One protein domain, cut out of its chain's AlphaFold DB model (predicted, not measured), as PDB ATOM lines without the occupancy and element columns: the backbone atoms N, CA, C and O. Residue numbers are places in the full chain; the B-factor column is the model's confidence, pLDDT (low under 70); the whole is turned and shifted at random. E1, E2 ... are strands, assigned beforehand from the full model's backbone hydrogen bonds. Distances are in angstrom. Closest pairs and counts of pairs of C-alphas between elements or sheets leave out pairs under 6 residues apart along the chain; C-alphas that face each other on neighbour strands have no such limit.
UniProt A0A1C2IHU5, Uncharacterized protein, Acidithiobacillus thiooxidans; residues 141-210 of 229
ATOM      1  N   ALA A 141     332.187 143.220 198.663       68.19
ATOM      2  CA  ALA A 141     333.425 143.056 199.395       68.19
ATOM      3  C   ALA A 141     334.281 144.326 199.279       68.19
ATOM      4  O   ALA A 141     334.461 144.876 198.191       68.19
ATOM      5  N   ARG A 142     334.845 144.780 200.396       65.12
ATOM      6  CA  ARG A 142     335.873 145.816 200.421       65.12
ATOM      7  C   ARG A 142     337.178 145.236 199.875       65.12
ATOM      8  O   ARG A 142     337.693 144.255 200.407       65.12
ATOM      9  N   GLU A 143     337.729 145.878 198.844       47.28
ATOM     10  CA  GLU A 143     338.913 145.418 198.092       47.28
ATOM     11  C   GLU A 143     340.158 145.165 198.962       47.28
ATOM     12  O   GLU A 143     341.011 144.365 198.594       47.28
ATOM     13  N   SER A 144     340.271 145.822 200.120       46.06
ATOM     14  CA  SER A 144     341.466 145.770 200.968       46.06
ATOM     15  C   SER A 144     341.493 144.628 201.987       46.06
ATOM     16  O   SER A 144     342.567 144.307 202.490       46.06
ATOM     17  N   ASP A 145     340.345 144.050 202.352       57.12
ATOM     18  CA  ASP A 145     340.268 143.071 203.451       57.12
ATOM     19  C   ASP A 145     339.060 142.121 203.419       57.12
ATOM     20  O   ASP A 145     338.862 141.357 204.365       57.12
ATOM     21  N   GLY A 146     338.255 142.134 202.352       63.97
ATOM     22  CA  GLY A 146     337.183 141.155 202.155       63.97
ATOM     23  C   GLY A 146     335.991 141.317 203.100       63.97
ATOM     24  O   GLY A 146     335.159 140.416 203.189       63.97
ATOM     25  N   TRP A 147     335.888 142.448 203.806       74.12
ATOM     26  CA  TRP A 147     334.700 142.773 204.594       74.12
ATOM     27  C   TRP A 147     333.520 143.053 203.680       74.12
ATOM     28  O   TRP A 147     333.687 143.606 202.600       74.12
ATOM     29  N   VAL A 148     332.322 142.703 204.123       76.88
ATOM     30  CA  VAL A 148     331.142 142.655 203.264       76.88
ATOM     31  C   VAL A 148     330.170 143.748 203.673       76.88
ATOM     32  O   VAL A 148     329.835 143.862 204.850       76.88
ATOM     33  N   TRP A 149     329.729 144.556 202.711       78.00
ATOM     34  CA  TRP A 149     328.752 145.611 202.951       78.00
ATOM     35  C   TRP A 149     327.385 145.022 203.302       78.00
ATOM     36  O   TRP A 149     326.824 144.248 202.526       78.00
ATOM     37  N   ASP A 150     326.839 145.419 204.446       76.94
ATOM     38  CA  ASP A 150     325.477 145.106 204.863       76.94
ATOM     39  C   ASP A 150     324.609 146.364 204.744       76.94
ATOM     40  O   ASP A 150     324.786 147.343 205.471       76.94
ATOM     41  N   LYS A 151     323.652 146.337 203.810       71.31
ATOM     42  CA  LYS A 151     322.745 147.459 203.543       71.31
ATOM     43  C   LYS A 151     321.870 147.810 204.750       71.31
ATOM     44  O   LYS A 151     321.512 148.976 204.898       71.31
ATOM     45  N   ASP A 152     321.522 146.824 205.578       71.06
ATOM     46  CA  ASP A 152     320.607 147.005 206.707       71.06
ATOM     47  C   ASP A 152     321.337 147.666 207.882       71.06
ATOM     48  O   ASP A 152     320.740 148.422 208.648       71.06
ATOM     49  N   LEU A 153     322.650 147.441 207.976       70.00
ATOM     50  CA  LEU A 153     323.536 148.091 208.945       70.00
ATOM     51  C   LEU A 153     324.189 149.370 208.408       70.00
ATOM     52  O   LEU A 153     324.720 150.148 209.195       70.00
ATOM     53  N   GLN A 154     324.143 149.591 207.090       74.94
ATOM     54  CA  GLN A 154     324.884 150.648 206.395       74.94
ATOM     55  C   GLN A 154     326.379 150.646 206.749       74.94
ATOM     56  O   GLN A 154     326.994 151.705 206.876       74.94
ATOM     57  N   ASP A 155     326.955 149.454 206.924       76.31
ATOM     58  CA  ASP A 155     328.363 149.287 207.277       76.31
ATOM     59  C   ASP A 155     328.931 147.972 206.730       76.31
ATOM     60  O   ASP A 155     328.205 147.046 206.357       76.31
ATOM     61  N   TYR A 156     330.256 147.885 206.688       72.31
ATOM     62  CA  TYR A 156     330.983 146.667 206.383       72.31
ATOM     63  C   TYR A 156     331.067 145.776 207.621       72.31
ATOM     64  O   TYR A 156     331.494 146.211 208.691       72.31
ATOM     65  N   ARG A 157     330.757 144.487 207.469       71.00
ATOM     66  CA  ARG A 157     330.929 143.490 208.530       71.00
ATOM     67  C   ARG A 157     331.726 142.277 208.074       71.00
ATOM     68  O   ARG A 157     331.857 141.994 206.885       71.00
ATOM     69  N   ASN A 158     332.274 141.555 209.045       77.38
ATOM     70  CA  ASN A 158     333.067 140.361 208.788       77.38
ATOM     71  C   ASN A 158     332.174 139.245 208.197       77.38
ATOM     72  O   ASN A 158     331.154 138.919 208.820       77.38
ATOM     73  N   PRO A 159     332.566 138.617 207.069       69.25
ATOM     74  CA  PRO A 159     331.835 137.504 206.465       69.25
ATOM     75  C   PRO A 159     331.465 136.386 207.445       69.25
ATOM     76  O   PRO A 159     330.348 135.890 207.444       69.25
ATOM     77  N   GLN A 160     332.359 136.055 208.377       71.62
ATOM     78  CA  GLN A 160     332.167 134.964 209.341       71.62
ATOM     79  C   GLN A 160     331.058 135.230 210.371       71.62
ATOM     80  O   GLN A 160     330.646 134.334 211.109       71.62
ATOM     81  N   THR A 161     330.576 136.472 210.443       76.06
ATOM     82  CA  THR A 161     329.440 136.868 211.287       76.06
ATOM     83  C   THR A 161     328.122 136.913 210.516       76.06
ATOM     84  O   THR A 161     327.074 137.128 211.123       76.06
ATOM     85  N   LEU A 162     328.162 136.708 209.194       75.00
ATOM     86  CA  LEU A 162     326.976 136.672 208.354       75.00
ATOM     87  C   LEU A 162     326.151 135.403 208.666       75.00
ATOM     88  O   LEU A 162     326.714 134.314 208.832       75.00
ATOM     89  N   PRO A 163     324.817 135.516 208.707       75.06
ATOM     90  CA  PRO A 163     323.927 134.366 208.672       75.06
ATOM     91  C   PRO A 163     323.985 133.718 207.284       75.06
ATOM     92  O   PRO A 163     324.200 134.403 206.277       75.06
ATOM     93  N   SER A 164     323.764 132.404 207.213       77.62
ATOM     94  CA  SER A 164     323.638 131.726 205.917       77.62
ATOM     95  C   SER A 164     322.511 132.370 205.098       77.62
ATOM     96  O   SER A 164     321.481 132.793 205.632       77.62
ATOM     97  N   GLY A 165     322.672 132.453 203.783       76.38
ATOM     98  CA  GLY A 165     321.688 133.123 202.931       76.38
ATOM     99  C   GLY A 165     321.936 134.617 202.722       76.38
ATOM    100  O   GLY A 165     321.146 135.255 202.030       76.38
ATOM    101  N   PHE A 166     323.002 135.186 203.296       80.62
ATOM    102  CA  PHE A 166     323.353 136.583 203.059       80.62
ATOM    103  C   PHE A 166     323.837 136.783 201.608       80.62
ATOM    104  O   PHE A 166     324.796 136.123 201.202       80.62
ATOM    105  N   PRO A 167     323.216 137.675 200.816       79.69
ATOM    106  CA  PRO A 167     323.493 137.756 199.387       79.69
ATOM    107  C   PRO A 167     324.675 138.665 199.052       79.69
ATOM    108  O   PRO A 167     324.850 139.734 199.638       79.69
ATOM    109  N   ARG A 168     325.414 138.275 198.015       82.38
ATOM    110  CA  ARG A 168     326.387 139.087 197.289       82.38
ATOM    111  C   ARG A 168     325.843 139.406 195.907       82.38
ATOM    112  O   ARG A 168     326.067 138.682 194.941       82.38
ATOM    113  N   VAL A 169     325.117 140.522 195.840       77.25
ATOM    114  CA  VAL A 169     324.254 140.875 194.702       77.25
ATOM    115  C   VAL A 169     325.036 141.004 193.396       77.25
ATOM    116  O   VAL A 169     324.552 140.566 192.357       77.25
ATOM    117  N   ARG A 170     326.248 141.576 193.436       74.62
ATOM    118  CA  ARG A 170     327.069 141.782 192.233       74.62
ATOM    119  C   ARG A 170     327.429 140.468 191.541       74.62
ATOM    120  O   ARG A 170     327.378 140.400 190.318       74.62
ATOM    121  N   ASP A 171     327.769 139.453 192.327       78.19
ATOM    122  CA  ASP A 171     328.346 138.210 191.815       78.19
ATOM    123  C   ASP A 171     327.339 137.052 191.816       78.19
ATOM    124  O   ASP A 171     327.687 135.959 191.388       78.19
ATOM    125  N   ARG A 172     326.097 137.263 192.279       80.94
ATOM    126  CA  ARG A 172     325.073 136.207 192.456       80.94
ATOM    127  C   ARG A 172     325.564 135.034 193.301       80.94
ATOM    128  O   ARG A 172     325.361 133.865 192.980       80.94
ATOM    129  N   HIS A 173     326.264 135.377 194.372       85.06
ATOM    130  CA  HIS A 173     326.691 134.414 195.369       85.06
ATOM    131  C   HIS A 173     325.916 134.633 196.654       85.06
ATOM    132  O   HIS A 173     325.447 135.733 196.954       85.06
ATOM    133  N   VAL A 174     325.853 133.592 197.462       84.38
ATOM    134  CA  VAL A 174     325.231 133.629 198.769       84.38
ATOM    135  C   VAL A 174     326.194 133.073 199.801       84.38
ATOM    136  O   VAL A 174     326.904 132.103 199.554       84.38
ATOM    137  N   TRP A 175     326.255 133.719 200.957       82.69
ATOM    138  CA  TRP A 175     327.062 133.240 202.066       82.69
ATOM    139  C   TRP A 175     326.496 131.921 202.584       82.69
ATOM    140  O   TRP A 175     325.327 131.868 202.990       82.69
ATOM    141  N   ASP A 176     327.322 130.879 202.626       79.50
ATOM    142  CA  ASP A 176     327.022 129.662 203.360       79.50
ATOM    143  C   ASP A 176     327.950 129.524 204.565       79.50
ATOM    144  O   ASP A 176     329.141 129.245 204.461       79.50
ATOM    145  N   ARG A 177     327.363 129.665 205.752       73.25
ATOM    146  CA  ARG A 177     328.037 129.484 207.032       73.25
ATOM    147  C   ARG A 177     328.571 128.061 207.241       73.25
ATOM    148  O   ARG A 177     329.476 127.901 208.054       73.25
ATOM    149  N   ARG A 178     328.023 127.038 206.563       71.00
ATOM    150  CA  ARG A 178     328.541 125.653 206.625       71.00
ATOM    151  C   ARG A 178     329.896 125.544 205.961       71.00
ATOM    152  O   ARG A 178     330.831 125.027 206.564       71.00
ATOM    153  N   GLU A 179     329.961 126.056 204.742       71.12
ATOM    154  CA  GLU A 179     331.163 126.059 203.915       71.12
ATOM    155  C   GLU A 179     332.143 127.150 204.372       71.12
ATOM    156  O   GLU A 179     333.341 127.070 204.118       71.12
ATOM    157  N   GLY A 180     331.645 128.153 205.105       77.00
ATOM    158  CA  GLY A 180     332.432 129.300 205.541       77.00
ATOM    159  C   GLY A 180     332.861 130.185 204.373       77.00
ATOM    160  O   GLY A 180     333.886 130.860 204.489       77.00
ATOM    161  N   ASP A 181     332.096 130.162 203.277       82.69
ATOM    162  CA  ASP A 181     332.410 130.834 202.019       82.69
ATOM    163  C   ASP A 181     331.143 131.319 201.288       82.69
ATOM    164  O   ASP A 181     330.011 130.938 201.607       82.69
ATOM    165  N   PHE A 182     331.337 132.183 200.297       83.00
ATOM    166  CA  PHE A 182     330.318 132.556 199.327       83.00
ATOM    167  C   PHE A 182     330.247 131.508 198.220       83.00
ATOM    168  O   PHE A 182     331.211 131.294 197.492       83.00
ATOM    169  N   ILE A 183     329.075 130.911 198.054       84.69
ATOM    170  CA  ILE A 183     328.808 129.908 197.025       84.69
ATOM    171  C   ILE A 183     327.878 130.474 195.958       84.69
ATOM    172  O   ILE A 183     327.051 131.345 196.232       84.69
ATOM    173  N   ASP A 184     328.022 129.986 194.733       86.44
ATOM    174  CA  ASP A 184     327.173 130.385 193.614       86.44
ATOM    175  C   ASP A 184     325.728 129.915 193.859       86.44
ATOM    176  O   ASP A 184     325.479 128.730 194.113       86.44
ATOM    177  N   GLU A 185     324.769 130.839 193.757       84.50
ATOM    178  CA  GLU A 185     323.332 130.573 193.913       84.50
ATOM    179  C   GLU A 185     322.830 129.428 193.013       84.50
ATOM    180  O   GLU A 185     321.888 128.721 193.375       84.50
ATOM    181  N   SER A 186     323.438 129.236 191.839       82.62
ATOM    182  CA  SER A 186     323.064 128.199 190.869       82.62
ATOM    183  C   SER A 186     323.493 126.786 191.274       82.62
ATOM    184  O   SER A 186     322.946 125.808 190.765       82.62
ATOM    185  N   THR A 187     324.445 126.668 192.202       81.56
ATOM    186  CA  THR A 187     324.975 125.376 192.666       81.56
ATOM    187  C   THR A 187     324.203 124.806 193.854       81.56
ATOM    188  O   THR A 187     324.357 123.630 194.188       81.56
ATOM    189  N   LEU A 188     323.342 125.615 194.477       82.94
ATOM    190  CA  LEU A 188     322.549 125.212 195.629       82.94
ATOM    191  C   LEU A 188     321.337 124.358 195.213       82.94
ATOM    192  O   LEU A 188     320.482 124.831 194.457       82.94
ATOM    193  N   PRO A 189     321.209 123.119 195.729       83.25
ATOM    194  CA  PRO A 189     320.082 122.255 195.404       83.25
ATOM    195  C   PRO A 189     318.787 122.713 196.094       83.25
ATOM    196  O   PRO A 189     318.807 123.280 197.189       83.25
ATOM    197  N   ASP A 190     317.642 122.422 195.473       83.81
ATOM    198  CA  ASP A 190     316.329 122.636 196.094       83.81
ATOM    199  C   ASP A 190     316.214 121.895 197.429       83.81
ATOM    200  O   ASP A 190     316.598 120.731 197.553       83.81
ATOM    201  N   GLY A 191     315.657 122.568 198.434       80.12
ATOM    202  CA  GLY A 191     315.512 122.014 199.779       80.12
ATOM    203  C   GLY A 191     316.791 122.069 200.616       80.12
ATOM    204  O   GLY A 191     316.796 121.554 201.736       80.12
ATOM    205  N   TYR A 192     317.873 122.690 200.126       83.69
ATOM    206  CA  TYR A 192     319.082 122.878 200.926       83.69
ATOM    207  C   TYR A 192     318.772 123.709 202.173       83.69
ATOM    208  O   TYR A 192     318.375 124.871 202.083       83.69
ATOM    209  N   LYS A 193     318.927 123.098 203.351       82.88
ATOM    210  CA  LYS A 193     318.541 123.719 204.623       82.88
ATOM    211  C   LYS A 193     319.587 124.702 205.098       82.88
ATOM    212  O   LYS A 193     320.763 124.371 205.098       82.88
ATOM    213  N   ARG A 194     319.178 125.837 205.633       78.19
ATOM    214  CA  ARG A 194     320.031 126.773 206.356       78.19
ATOM    215  C   ARG A 194     320.247 126.305 207.797       78.19
ATOM    216  O   ARG A 194     319.316 125.830 208.430       78.19
ATOM    217  N   ILE A 195     321.469 126.449 208.327       69.38
ATOM    218  CA  ILE A 195     321.783 126.039 209.713       69.38
ATOM    219  C   ILE A 195     320.988 126.840 210.748       69.38
ATOM    220  O   ILE A 195     320.573 126.281 211.756       69.38
ATOM    221  N   ASP A 196     320.852 128.149 210.535       73.19
ATOM    222  CA  ASP A 196     320.429 129.066 211.596       73.19
ATOM    223  C   ASP A 196     318.938 128.923 211.965       73.19
ATOM    224  O   ASP A 196     318.566 129.201 213.103       73.19
ATOM    225  N   ASP A 197     318.086 128.501 211.025       72.69
ATOM    226  CA  ASP A 197     316.623 128.542 211.177       72.69
ATOM    227  C   ASP A 197     315.842 127.506 210.339       72.69
ATOM    228  O   ASP A 197     314.622 127.616 210.223       72.69
ATOM    229  N   ASP A 198     316.514 126.503 209.762       77.94
ATOM    230  CA  ASP A 198     315.921 125.456 208.909       77.94
ATOM    231  C   ASP A 198     315.239 125.955 207.621       77.94
ATOM    232  O   ASP A 198     314.479 125.217 206.989       77.94
ATOM    233  N   TRP A 199     315.517 127.186 207.188       84.19
ATOM    234  CA  TRP A 199     315.003 127.692 205.916       84.19
ATOM    235  C   TRP A 199     315.532 126.890 204.739       84.19
ATOM    236  O   TRP A 199     316.679 126.457 204.743       84.19
ATOM    237  N   GLU A 200     314.730 126.737 203.697       86.81
ATOM    238  CA  GLU A 200     315.064 125.885 202.559       86.81
ATOM    239  C   GLU A 200     315.377 126.726 201.325       86.81
ATOM    240  O   GLU A 200     314.641 127.658 200.995       86.81
ATOM    241  N   TRP A 201     316.467 126.399 200.633       85.56
ATOM    242  CA  TRP A 201     316.780 126.993 199.341       85.56
ATOM    243  C   TRP A 201     315.756 126.567 198.289       85.56
ATOM    244  O   TRP A 201     315.392 125.394 198.195       85.56
ATOM    245  N   SER A 202     315.318 127.525 197.476       82.44
ATOM    246  CA  SER A 202     314.592 127.272 196.241       82.44
ATOM    247  C   SER A 202     315.415 127.786 195.064       82.44
ATOM    248  O   SER A 202     315.544 128.992 194.864       82.44
ATOM    249  N   SER A 203     315.917 126.856 194.261       79.00
ATOM    250  CA  SER A 203     316.589 127.067 192.982       79.00
ATOM    251  C   SER A 203     315.709 127.829 191.991       79.00
ATOM    252  O   SER A 203     316.204 128.666 191.250       79.00
ATOM    253  N   THR A 204     314.388 127.617 192.037       79.81
ATOM    254  CA  THR A 204     313.419 128.341 191.195       79.81
ATOM    255  C   THR A 204     313.296 129.813 191.594       79.81
ATOM    256  O   THR A 204     313.129 130.674 190.735       79.81
ATOM    257  N   MET A 205     313.360 130.117 192.893       75.12
ATOM    258  CA  MET A 205     313.249 131.490 193.403       75.12
ATOM    259  C   MET A 205     314.611 132.172 193.578       75.12
ATOM    260  O   MET A 205     314.648 133.362 193.883       75.12
ATOM    261  N   HIS A 206     315.709 131.423 193.428       75.19
ATOM    262  CA  HIS A 206     317.064 131.824 193.813       75.19
ATOM    263  C   HIS A 206     317.112 132.441 195.220       75.19
ATOM    264  O   HIS A 206     317.715 133.489 195.450       75.19
ATOM    265  N   ALA A 207     316.403 131.816 196.166       77.38
ATOM    266  CA  ALA A 207     316.226 132.363 197.503       77.38
ATOM    267  C   ALA A 207     315.937 131.287 198.550       77.38
ATOM    268  O   ALA A 207     315.294 130.273 198.272       77.38
ATOM    269  N   TYR A 208     316.332 131.568 199.794       78.06
ATOM    270  CA  TYR A 208     315.842 130.829 200.953       78.06
ATOM    271  C   TYR A 208     314.394 131.222 201.262       78.06
ATOM    272  O   TYR A 208     314.060 132.409 201.329       78.06
ATOM    273  N   ARG A 209     313.549 130.222 201.513       76.31
ATOM    274  CA  ARG A 209     312.169 130.391 201.970       76.31
ATOM    275  C   ARG A 209     311.957 129.696 203.306       76.31
ATOM    276  O   ARG A 209     312.547 128.652 203.581       76.31
ATOM    277  N   ASP A 210     311.073 130.265 204.110       80.31
ATOM    278  CA  ASP A 210     310.591 129.595 205.306       80.31
ATOM    279  C   ASP A 210     309.661 128.445 204.883       80.31
ATOM    280  O   ASP A 210     308.640 128.710 204.231       80.31
TER     281      ASP A 210
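What this domain is: This is residues 141 to 210 of the 229 residues of an uncharacterized protein of Acidithiobacillus thiooxidans (UniProt A0A1C2IHU5). With little regular structure, the printed part is three small, separate two-stranded hairpins set round a corner, with E3-E4 at the corner, E1-E2 at one end and E5-E6 at the other, joined by long loops, residues 158 to 172 and 185 to 199. The 70 residues hold six named strands, E1 to E6 in chain order, and no named helix. The class is all strand, with 20 residues in named elements; the three sheets are antiparallel. The whole is compact, with a radius of gyration of the C-alphas of 12.0 A, yet elongated, spanning 35 by 22 by 21 A.

Where its parts are: E1, residues 148 to 150, begins at C-alpha (331.142, 142.655, 203.264) and is 6.4 A long; E2 is residues 155 to 157, 6.5 A. E3, residues 173 to 176, is 9.3 A; E4, residues 181 to 184, 9.9 A. E5 is residues 200 to 202, 6.5 A; E6, residues 207 to 209, 6.3 A, ends at C-alpha (312.169, 130.391, 201.970).

How they stand to each other: E1 and E2 form a hairpin, with N 148 and O 157 2.9 A apart, within hydrogen-bond range. In hairpin E3 and E4, N 174 and O 183 are 2.8 A apart, also within range. Residues 167 to 168 pair antiparallel with residues 173 to 174 of E3. In hairpin E5 and E6, N 209 and O 200 are within range at 2.8 A. E2 and E3 are apart, as are E4 and E5.

The domain as a whole: The C-alphas of Ser 144 and Gly 191, the two farthest apart, are 35.2 A from each other. The links E2 to E3 and E4 to E5 are long, 15 residues each. The printed part has no cut. Its mean pLDDT is 76.4; residues 141 to 146, 159 and 195 are under 70.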